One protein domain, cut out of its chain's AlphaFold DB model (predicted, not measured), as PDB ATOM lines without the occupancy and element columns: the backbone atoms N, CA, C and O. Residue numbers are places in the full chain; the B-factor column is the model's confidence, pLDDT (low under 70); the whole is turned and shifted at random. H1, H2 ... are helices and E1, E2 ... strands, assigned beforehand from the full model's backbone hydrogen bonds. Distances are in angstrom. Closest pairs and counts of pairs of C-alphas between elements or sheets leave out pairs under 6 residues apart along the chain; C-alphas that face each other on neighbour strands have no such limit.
ATOM      1  N   GLY A  20     246.449 548.350 469.771       78.81
ATOM      2  CA  GLY A  20     245.619 548.619 470.951       78.81
ATOM      3  C   GLY A  20     244.139 548.925 470.666       78.81
ATOM      4  O   GLY A  20     243.673 548.782 469.542       78.81
ATOM      5  N   PRO A  21     243.362 549.315 471.688       76.75
ATOM      6  CA  PRO A  21     241.933 549.576 471.533       76.75
ATOM      7  C   PRO A  21     241.654 550.698 470.530       76.75
ATOM      8  O   PRO A  21     242.295 551.751 470.565       76.75
ATOM      9  N   ILE A  22     240.689 550.460 469.647       80.19
ATOM     10  CA  ILE A  22     240.253 551.400 468.618       80.19
ATOM     11  C   ILE A  22     239.159 552.291 469.217       80.19
ATOM     12  O   ILE A  22     238.099 551.805 469.598       80.19
ATOM     13  N   ILE A  23     239.447 553.587 469.338       79.81
ATOM     14  CA  ILE A  23     238.495 554.613 469.792       79.81
ATOM     15  C   ILE A  23     237.658 555.165 468.619       79.81
ATOM     16  O   ILE A  23     236.439 555.250 468.764       79.81
ATOM     17  N   PRO A  24     238.244 555.547 467.460       82.56
ATOM     18  CA  PRO A  24     237.450 555.983 466.309       82.56
ATOM     19  C   PRO A  24     236.848 554.784 465.554       82.56
ATOM     20  O   PRO A  24     237.445 553.718 465.549       82.56
ATOM     21  N   PRO A  25     235.731 554.937 464.821       79.12
ATOM     22  CA  PRO A  25     235.129 553.837 464.053       79.12
ATOM     23  C   PRO A  25     235.991 553.363 462.865       79.12
ATOM     24  O   PRO A  25     235.706 552.327 462.271       79.12
ATOM     25  N   LEU A  26     237.032 554.119 462.502       84.94
ATOM     26  CA  LEU A  26     237.938 553.800 461.405       84.94
ATOM     27  C   LEU A  26     239.214 553.130 461.920       84.94
ATOM     28  O   LEU A  26     239.882 553.629 462.829       84.94
ATOM     29  N   LEU A  27     239.583 552.025 461.281       82.31
ATOM     30  CA  LEU A  27     240.820 551.311 461.566       82.31
ATOM     31  C   LEU A  27     242.023 552.059 460.998       82.31
ATOM     32  O   LEU A  27     242.024 552.493 459.847       82.31
ATOM     33  N   ASN A  28     243.082 552.158 461.794       81.06
ATOM     34  CA  ASN A  28     244.374 552.610 461.292       81.06
ATOM     35  C   ASN A  28     245.062 551.483 460.483       81.06
ATOM     36  O   ASN A  28     244.697 550.308 460.567       81.06
ATOM     37  N   ALA A  29     246.083 551.835 459.700       81.81
ATOM     38  CA  ALA A  29     246.793 550.880 458.840       81.81
ATOM     39  C   ALA A  29     247.385 549.688 459.618       81.81
ATOM     40  O   ALA A  29     247.403 548.561 459.128       81.81
ATOM     41  N   SER A  30     247.839 549.913 460.851       80.25
ATOM     42  CA  SER A  30     248.385 548.865 461.713       80.25
ATOM     43  C   SER A  30     247.338 547.861 462.187       80.25
ATOM     44  O   SER A  30     247.629 546.666 462.224       80.25
ATOM     45  N   MET A  31     246.121 548.315 462.493       82.75
ATOM     46  CA  MET A  31     244.982 547.447 462.800       82.75
ATOM     47  C   MET A  31     244.535 546.645 461.596       82.75
ATOM     48  O   MET A  31     244.232 545.467 461.738       82.75
ATOM     49  N   ILE A  32     244.534 547.257 460.412       85.88
ATOM     50  CA  ILE A  32     244.225 546.552 459.167       85.88
ATOM     51  C   ILE A  32     245.231 545.412 458.958       85.88
ATOM     52  O   ILE A  32     244.828 544.282 458.708       85.88
ATOM     53  N   MET A  33     246.528 545.665 459.158       82.25
ATOM     54  CA  MET A  33     247.557 544.618 459.083       82.25
ATOM     55  C   MET A  33     247.356 543.496 460.113       82.25
ATOM     56  O   MET A  33     247.602 542.333 459.798       82.25
ATOM     57  N   LEU A  34     246.909 543.821 461.331       83.88
ATOM     58  CA  LEU A  34     246.567 542.817 462.342       83.88
ATOM     59  C   LEU A  34     245.335 541.995 461.932       83.88
ATOM     60  O   LEU A  34     245.347 540.778 462.081       83.88
ATOM     61  N   LEU A  35     244.293 542.634 461.398       86.75
ATOM     62  CA  LEU A  35     243.093 541.940 460.924       86.75
ATOM     63  C   LEU A  35     243.403 540.979 459.780       86.75
ATOM     64  O   LEU A  35     243.000 539.822 459.842       86.75
ATOM     65  N   LEU A  36     244.182 541.428 458.794       86.88
ATOM     66  CA  LEU A  36     244.633 540.574 457.694       86.88
ATOM     67  C   LEU A  36     245.376 539.343 458.227       86.88
ATOM     68  O   LEU A  36     245.108 538.223 457.799       86.88
ATOM     69  N   LEU A  37     246.241 539.525 459.228       85.25
ATOM     70  CA  LEU A  37     246.946 538.417 459.868       85.25
ATOM     71  C   LEU A  37     245.998 537.440 460.587       85.25
ATOM     72  O   LEU A  37     246.185 536.228 460.485       85.25
ATOM     73  N   LEU A  38     244.974 537.944 461.285       86.12
ATOM     74  CA  LEU A  38     243.958 537.121 461.959       86.12
ATOM     75  C   LEU A  38     243.077 536.333 460.977       86.12
ATOM     76  O   LEU A  38     242.636 535.224 461.295       86.12
ATOM     77  N   GLU A  39     242.849 536.879 459.782       87.75
ATOM     78  CA  GLU A  39     242.154 536.202 458.680       87.75
ATOM     79  C   GLU A  39     243.032 535.169 457.955       87.75
ATOM     80  O   GLU A  39     242.522 534.379 457.158       87.75
ATOM     81  N   GLY A  40     244.333 535.125 458.262       82.69
ATOM     82  CA  GLY A  40     245.300 534.233 457.621       82.69
ATOM     83  C   GLY A  40     245.916 534.798 456.345       82.69
ATOM     84  O   GLY A  40     246.624 534.088 455.629       82.69
ATOM     85  N   ILE A  41     245.671 536.073 456.051       81.44
ATOM     86  CA  ILE A  41     246.229 536.767 454.898       81.44
ATOM     87  C   ILE A  41     247.637 537.238 455.266       81.44
ATOM     88  O   ILE A  41     247.831 538.218 455.988       81.44
ATOM     89  N   VAL A  42     248.641 536.524 454.760       70.31
ATOM     90  CA  VAL A  42     250.043 536.931 454.886       70.31
ATOM     91  C   VAL A  42     250.421 537.914 453.787       70.31
ATOM     92  O   VAL A  42     250.086 537.690 452.621       70.31
ATOM     93  N   PRO A  43     251.165 538.985 454.110       64.75
ATOM     94  CA  PRO A  43     251.788 539.781 453.072       64.75
ATOM     95  C   PRO A  43     252.828 538.925 452.315       64.75
ATOM     96  O   PRO A  43     253.357 537.955 452.867       64.75
ATOM     97  N   PRO A  44     253.126 539.248 451.043       61.31
ATOM     98  CA  PRO A  44     254.053 538.467 450.224       61.31
ATOM     99  C   PRO A  44     255.419 538.316 450.907       61.31
ATOM    100  O   PRO A  44     255.861 539.223 451.599       61.31
ATOM    101  N   LYS A  45     256.133 537.200 450.685       54.28
ATOM    102  CA  LYS A  45     257.453 536.922 451.302       54.28
ATOM    103  C   LYS A  45     258.507 538.025 451.089       54.28
ATOM    104  O   LYS A  45     259.451 538.106 451.868       54.28
ATOM    105  N   SER A  46     258.352 538.890 450.083       52.41
ATOM    106  CA  SER A  46     259.183 540.093 449.890       52.41
ATOM    107  C   SER A  46     258.999 541.144 450.996       52.41
ATOM    108  O   SER A  46     259.903 541.922 451.270       52.41
ATOM    109  N   MET A  47     257.858 541.107 451.685       50.78
ATOM    110  CA  MET A  47     257.527 541.806 452.928       50.78
ATOM    111  C   MET A  47     257.970 540.994 454.166       50.78
ATOM    112  O   MET A  47     257.428 541.155 455.254       50.78
ATOM    113  N   GLY A  48     258.915 540.063 454.012       44.97
ATOM    114  CA  GLY A  48     259.399 539.170 455.070       44.97
ATOM    115  C   GLY A  48     260.550 539.730 455.910       44.97
ATOM    116  O   GLY A  48     261.036 539.026 456.779       44.97
ATOM    117  N   ILE A  49     260.993 540.967 455.657       47.12
ATOM    118  CA  ILE A  49     262.106 541.619 456.381       47.12
ATOM    119  C   ILE A  49     261.600 542.727 457.321       47.12
ATOM    120  O   ILE A  49     262.384 543.463 457.912       47.12
ATOM    121  N   PHE A  50     260.283 542.896 457.459       53.25
ATOM    122  CA  PHE A  50     259.751 543.902 458.369       53.25
ATOM    123  C   PHE A  50     259.810 543.374 459.798       53.25
ATOM    124  O   PHE A  50     258.950 542.605 460.232       53.25
ATOM    125  N   THR A  51     260.810 543.832 460.544       53.44
ATOM    126  CA  THR A  51     260.718 543.882 461.997       53.44
ATOM    127  C   THR A  51     259.483 544.706 462.353       53.44
ATOM    128  O   THR A  51     259.283 545.832 461.891       53.44
ATOM    129  N   LEU A  52     258.578 544.080 463.090       60.56
ATOM    130  CA  LEU A  52     257.391 544.696 463.627       60.56
ATOM    131  C   LEU A  52     257.776 545.441 464.898       60.56
ATOM    132  O   LEU A  52     257.876 544.853 465.973       60.56
ATOM    133  N   ASP A  53     257.938 546.746 464.771       57.34
ATOM    134  CA  ASP A  53     258.001 547.630 465.925       57.34
ATOM    135  C   ASP A  53     256.577 547.826 466.458       57.34
ATOM    136  O   ASP A  53     255.818 548.674 465.972       57.34
ATOM    137  N   LEU A  54     256.188 546.998 467.426       58.06
ATOM    138  CA  LEU A  54     254.922 547.140 468.128       58.06
ATOM    139  C   LEU A  54     254.999 548.298 469.111       58.06
ATOM    140  O   LEU A  54     255.938 548.451 469.896       58.06
ATOM    141  N   PHE A  55     253.934 549.081 469.102       59.94
ATOM    142  CA  PHE A  55     253.756 550.169 470.026       59.94
ATOM    143  C   PHE A  55     252.326 550.180 470.556       59.94
ATOM    144  O   PHE A  55     251.369 550.222 469.779       59.94
ATOM    145  N   MET A  56     252.164 550.133 471.879       63.94
ATOM    146  CA  MET A  56     250.839 550.155 472.487       63.94
ATOM    147  C   MET A  56     250.221 551.560 472.446       63.94
ATOM    148  O   MET A  56     250.795 552.551 472.893       63.94
ATOM    149  N   SER A  57     248.977 551.654 471.980       62.12
ATOM    150  CA  SER A  57     248.225 552.908 471.869       62.12
ATOM    151  C   SER A  57     248.015 553.613 473.207       62.12
ATOM    152  O   SER A  57     247.739 554.805 473.221       62.12
ATOM    153  N   LYS A  58     248.154 552.894 474.327       68.44
ATOM    154  CA  LYS A  58     248.009 553.432 475.685       68.44
ATOM    155  C   LYS A  58     249.220 554.238 476.153       68.44
ATOM    156  O   LYS A  58     249.046 555.162 476.938       68.44
ATOM    157  N   ILE A  59     250.424 553.913 475.686       71.06
ATOM    158  CA  ILE A  59     251.655 554.596 476.119       71.06
ATOM    159  C   ILE A  59     251.954 555.843 475.272       71.06
ATOM    160  O   ILE A  59     252.643 556.747 475.736       71.06
ATOM    161  N   TRP A  60     251.368 555.954 474.072       74.44
ATOM    162  CA  TRP A  60     251.496 557.128 473.196       74.44
ATOM    163  C   TRP A  60     251.027 558.446 473.803       74.44
ATOM    164  O   TRP A  60     251.801 559.406 473.785       74.44
ATOM    165  N   PRO A  61     249.795 558.539 474.335       79.00
ATOM    166  CA  PRO A  61     249.274 559.801 474.822       79.00
ATOM    167  C   PRO A  61     250.056 560.237 476.060       79.00
ATOM    168  O   PRO A  61     250.359 561.414 476.201       79.00
ATOM    169  N   LEU A  62     250.470 559.280 476.899       82.12
ATOM    170  CA  LEU A  62     251.319 559.543 478.055       82.12
ATOM    171  C   LEU A  62     252.696 560.075 477.638       82.12
ATOM    172  O   LEU A  62     253.145 561.076 478.182       82.12
ATOM    173  N   ALA A  63     253.344 559.453 476.649       79.81
ATOM    174  CA  ALA A  63     254.628 559.929 476.138       79.81
ATOM    175  C   ALA A  63     254.517 561.351 475.564       79.81
ATOM    176  O   ALA A  63     255.365 562.191 475.844       79.81
ATOM    177  N   GLN A  64     253.453 561.649 474.815       81.25
ATOM    178  CA  GLN A  64     253.189 562.998 474.300       81.25
ATOM    179  C   GLN A  64     253.018 564.026 475.425       81.25
ATOM    180  O   GLN A  64     253.622 565.093 475.366       81.25
ATOM    181  N   ILE A  65     252.243 563.690 476.462       85.88
ATOM    182  CA  ILE A  65     252.049 564.554 477.635       85.88
ATOM    183  C   ILE A  65     253.391 564.816 478.329       85.88
ATOM    184  O   ILE A  65     253.745 565.969 478.549       85.88
ATOM    185  N   LEU A  66     254.187 563.774 478.581       85.38
ATOM    186  CA  LEU A  66     255.490 563.906 479.240       85.38
ATOM    187  C   LEU A  66     256.477 564.773 478.446       85.38
ATOM    188  O   LEU A  66     257.197 565.582 479.032       85.38
ATOM    189  N   LEU A  67     256.511 564.627 477.118       83.75
ATOM    190  CA  LEU A  67     257.361 565.451 476.252       83.75
ATOM    191  C   LEU A  67     256.875 566.900 476.160       83.75
ATOM    192  O   LEU A  67     257.685 567.803 475.965       83.75
ATOM    193  N   TYR A  68     255.567 567.124 476.278       83.12
ATOM    194  CA  TYR A  68     254.986 568.460 476.275       83.12
ATOM    195  C   TYR A  68     255.217 569.196 477.601       83.12
ATOM    196  O   TYR A  68     255.575 570.374 477.598       83.12
ATOM    197  N   GLU A  69     255.027 568.514 478.731       87.38
ATOM    198  CA  GLU A  69     255.148 569.100 480.070       87.38
ATOM    199  C   GLU A  69     256.606 569.349 480.471       87.38
ATOM    200  O   GLU A  69     256.906 570.315 481.178       87.38
ATOM    201  N   ASN A  70     257.536 568.512 480.004       83.88
ATOM    202  CA  ASN A  70     258.937 568.638 480.371       83.88
ATOM    203  C   ASN A  70     259.712 569.577 479.432       83.88
ATOM    204  O   ASN A  70     260.227 569.188 478.385       83.88
ATOM    205  N   LEU A  71     259.879 570.823 479.877       79.75
ATOM    206  CA  LEU A  71     260.579 571.877 479.138       79.75
ATOM    207  C   LEU A  71     262.089 571.643 478.955       79.75
ATOM    208  O   LEU A  71     262.707 572.358 478.164       79.75
ATOM    209  N   SER A  72     262.703 570.697 479.679       84.56
ATOM    210  CA  SER A  72     264.123 570.360 479.491       84.56
ATOM    211  C   SER A  72     264.354 569.356 478.363       84.56
ATOM    212  O   SER A  72     265.499 569.118 477.980       84.56
ATOM    213  N   VAL A  73     263.290 568.737 477.849       79.88
ATOM    214  CA  VAL A  73     263.384 567.682 476.844       79.88
ATOM    215  C   VAL A  73     263.417 568.301 475.448       79.88
ATOM    216  O   VAL A  73     262.620 569.170 475.101       79.88
ATOM    217  N   SER A  74     264.382 567.877 474.633       80.31
ATOM    218  CA  SER A  74     264.583 568.387 473.275       80.31
ATOM    219  C   SER A  74     265.037 567.275 472.336       80.31
ATOM    220  O   SER A  74     265.564 566.254 472.773       80.31
ATOM    221  N   GLY A  75     264.822 567.461 471.035       80.31
ATOM    222  CA  GLY A  75     265.174 566.469 470.020       80.31
ATOM    223  C   GLY A  75     264.054 565.468 469.720       80.31
ATOM    224  O   GLY A  75     262.875 565.727 469.972       80.31
ATOM    225  N   ARG A  76     264.427 564.339 469.105       79.19
ATOM    226  CA  ARG A  76     263.494 563.297 468.653       79.19
ATOM    227  C   ARG A  76     263.507 562.114 469.608       79.19
ATOM    228  O   ARG A  76     264.575 561.592 469.910       79.19
ATOM    229  N   HIS A  77     262.319 561.675 470.008       78.62
ATOM    230  CA  HIS A  77     262.147 560.571 470.946       78.62
ATOM    231  C   HIS A  77     261.525 559.373 470.237       78.62
ATOM    232  O   HIS A  77     260.465 559.482 469.614       78.62
ATOM    233  N   LEU A  78     262.201 558.229 470.322       73.69
ATOM    234  CA  LEU A  78     261.665 556.970 469.833       73.69
ATOM    235  C   LEU A  78     260.628 556.460 470.840       73.69
ATOM    236  O   LEU A  78     260.918 556.353 472.029       73.69
ATOM    237  N   CYS A  79     259.426 556.143 470.367       73.31
ATOM    238  CA  CYS A  79     258.393 555.514 471.183       73.31
ATOM    239  C   CYS A  79     258.076 554.143 470.593       73.31
ATOM    240  O   CYS A  79     257.204 554.008 469.734       73.31
ATOM    241  N   VAL A  80     258.835 553.145 471.038       69.88
ATOM    242  CA  VAL A  80     258.699 551.738 470.655       69.88
ATOM    243  C   VAL A  80     258.762 550.910 471.927       69.88
ATOM    244  O   VAL A  80     259.596 551.173 472.789       69.88
ATOM    245  N   GLU A  81     257.856 549.947 472.059       69.69
ATOM    246  CA  GLU A  81     257.815 549.071 473.231       69.69
ATOM    247  C   GLU A  81     258.570 547.774 472.960       69.69
ATOM    248  O   GLU A  81     259.411 547.367 473.756       69.69
ATOM    249  N   VAL A  82     258.301 547.147 471.809       72.62
ATOM    250  CA  VAL A  82     258.931 545.886 471.416       72.62
ATOM    251  C   VAL A  82     259.187 545.869 469.914       72.62
ATOM    252  O   VAL A  82     258.336 546.276 469.124       72.62
ATOM    253  N   ILE A  83     260.347 545.345 469.528       72.50
ATOM    254  CA  ILE A  83     260.732 545.073 468.143       72.50
ATOM    255  C   ILE A  83     260.747 543.554 467.972       72.50
ATOM    256  O   ILE A  83     261.617 542.889 468.527       72.50
ATOM    257  N   ASN A  84     259.784 543.004 467.234       72.25
ATOM    258  CA  ASN A  84     259.662 541.560 467.017       72.25
ATOM    259  C   ASN A  84     259.638 541.225 465.534       72.25
ATOM    260  O   ASN A  84     259.132 541.994 464.722       72.25
ATOM    261  N   HIS A  85     260.123 540.046 465.158       78.25
ATOM    262  CA  HIS A  85     259.926 539.579 463.794       78.25
ATOM    263  C   HIS A  85     258.440 539.268 463.542       78.25
ATOM    264  O   HIS A  85     257.713 538.836 464.441       78.25
ATOM    265  N   TRP A  86     257.972 539.482 462.309       76.12
ATOM    266  CA  TRP A  86     256.566 539.259 461.958       76.12
ATOM    267  C   TRP A  86     256.128 537.799 462.172       76.12
ATOM    268  O   TRP A  86     254.997 537.564 462.594       76.12
ATOM    269  N   SER A  87     257.024 536.823 461.954       78.88
ATOM    270  CA  SER A  87     256.740 535.406 462.246       78.88
ATOM    271  C   SER A  87     256.536 535.149 463.732       78.88
ATOM    272  O   SER A  87     255.609 534.439 464.100       78.88
ATOM    273  N   ASP A  88     257.362 535.750 464.587       82.38
ATOM    274  CA  ASP A  88     257.316 535.521 466.034       82.38
ATOM    275  C   ASP A  88     256.046 536.134 466.620       82.38
ATOM    276  O   ASP A  88     255.385 535.552 467.481       82.38
ATOM    277  N   PHE A  89     255.649 537.288 466.080       80.69
ATOM    278  CA  PHE A  89     254.372 537.906 466.393       80.69
ATOM    279  C   PHE A  89     253.183 537.035 465.958       80.69
ATOM    280  O   PHE A  89     252.262 536.825 466.750       80.69
ATOM    281  N   ALA A  90     253.206 536.495 464.735       82.88
ATOM    282  CA  ALA A  90     252.165 535.594 464.241       82.88
ATOM    283  C   ALA A  90     252.076 534.306 465.078       82.88
ATOM    284  O   ALA A  90     250.984 533.921 465.491       82.88
ATOM    285  N   ALA A  91     253.217 533.703 465.422       86.00
ATOM    286  CA  ALA A  91     253.286 532.527 466.282       86.00
ATOM    287  C   ALA A  91     252.680 532.807 467.666       86.00
ATOM    288  O   ALA A  91     251.855 532.032 468.154       86.00
ATOM    289  N   LYS A  92     253.008 533.959 468.273       86.81
ATOM    290  CA  LYS A  92     252.435 534.348 469.569       86.81
ATOM    291  C   LYS A  92     250.932 534.609 469.487       86.81
ATOM    292  O   LYS A  92     250.194 534.236 470.397       86.81
ATOM    293  N   LEU A  93     250.450 535.207 468.398       86.88
ATOM    294  CA  LEU A  93     249.015 535.373 468.168       86.88
ATOM    295  C   LEU A  93     248.293 534.036 467.986       86.88
ATOM    296  O   LEU A  93     247.201 533.871 468.524       86.88
ATOM    297  N   ALA A  94     248.895 533.082 467.275       87.56
ATOM    298  CA  ALA A  94     248.332 531.746 467.091       87.56
ATOM    299  C   ALA A  94     248.239 530.962 468.415       87.56
ATOM    300  O   ALA A  94     247.296 530.193 468.600       87.56
ATOM    301  N   GLU A  95     249.186 531.178 469.336       89.44
ATOM    302  CA  GLU A  95     249.159 530.632 470.700       89.44
ATOM    303  C   GLU A  95     248.039 531.262 471.544       89.44
ATOM    304  O   GLU A  95     247.259 530.548 472.172       89.44
ATOM    305  N   LEU A  96     247.932 532.596 471.543       89.62
ATOM    306  CA  LEU A  96     246.951 533.330 472.355       89.62
ATOM    307  C   LEU A  96     245.511 533.180 471.841       89.62
ATOM    308  O   LEU A  96     244.564 533.178 472.627       89.62
ATOM    309  N   TYR A  97     245.339 533.057 470.525       88.31
ATOM    310  CA  TYR A  97     244.041 533.051 469.857       88.31
ATOM    311  C   TYR A  97     243.911 531.871 468.882       88.31
ATOM    312  O   TYR A  97     243.768 532.064 467.672       88.31
TER     313      TYR A  97
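What this domain is: This is residues 20 to 97 of the 104 residues of an uncharacterized protein of Coptis chinensis (UniProt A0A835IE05). Look for an elongated, loosely built model: a short two-stranded antiparallel ribbon, E1 and E3, lies near the middle, with H1 and H3 toward one end and an open loop of H2 and E2 toward the other. Residues 68 to 75 stick out at the tip of that loop. The printed part has 78 residues with three named helices and three named strands, in the order H1, E1, H2, E2, E3, H3; the class is mixed, helices and strands. It is loose, with a radius of gyration of the C-alphas of 15.4 A, and spans 46 by 29 by 22 A.

How they stand to each other: Begin at the sheet, where E1, residues 51 to 56, and E3, residues 82 to 85, are antiparallel at 146 degrees. Look there for N 52 and O 84 at 2.7 A and N 84 and O 52 at 2.9 A, within hydrogen-bond range. Next find H3, residues 86 to 96, which has 3 pairs of C-alphas within 8 A with E1; the closest C-alphas of the two, of Leu 52 and Trp 86, are 5.7 A apart. H1, residues 29 to 38, is close to H3 but not clearly touching, with the closest C-alphas, of Leu 37 and Ala 90, at 7.4 A and a steep tilt of 59 degrees. Toward the other end, H2, residues 59 to 69, and E2, residues 76 to 79, have their closest C-alphas, of Trp 60 and Cys 79, 7.4 A apart. E2 pairs with no named strand and runs on into E3 at 67 degrees. In H1, H2 and H3 every O i to N i+4 pair is within hydrogen-bond range.

Where its parts are: Find C-alpha 51 at (260.718, 543.882, 461.997); from there E1 runs 15.7 A to C-alpha 56. H2 and H3 are each 15.4 A long, H1 14.4 A, E3 9.9 A and E2 9.6 A. H1 begins at C-alpha 29, (246.793, 550.880, 458.840), and H3 ends at C-alpha 96, (246.951, 533.330, 472.355).

The domain as a whole: The two C-alphas farthest apart, of Gly 40 and Ser 72, are 46.2 A apart. The printed part has no cut, and the link from H1 to E1, 12 residues, is long. Mean pLDDT of the printed part is 76.2; look for values under 70 at residues 43 to 58 and 80 to 81.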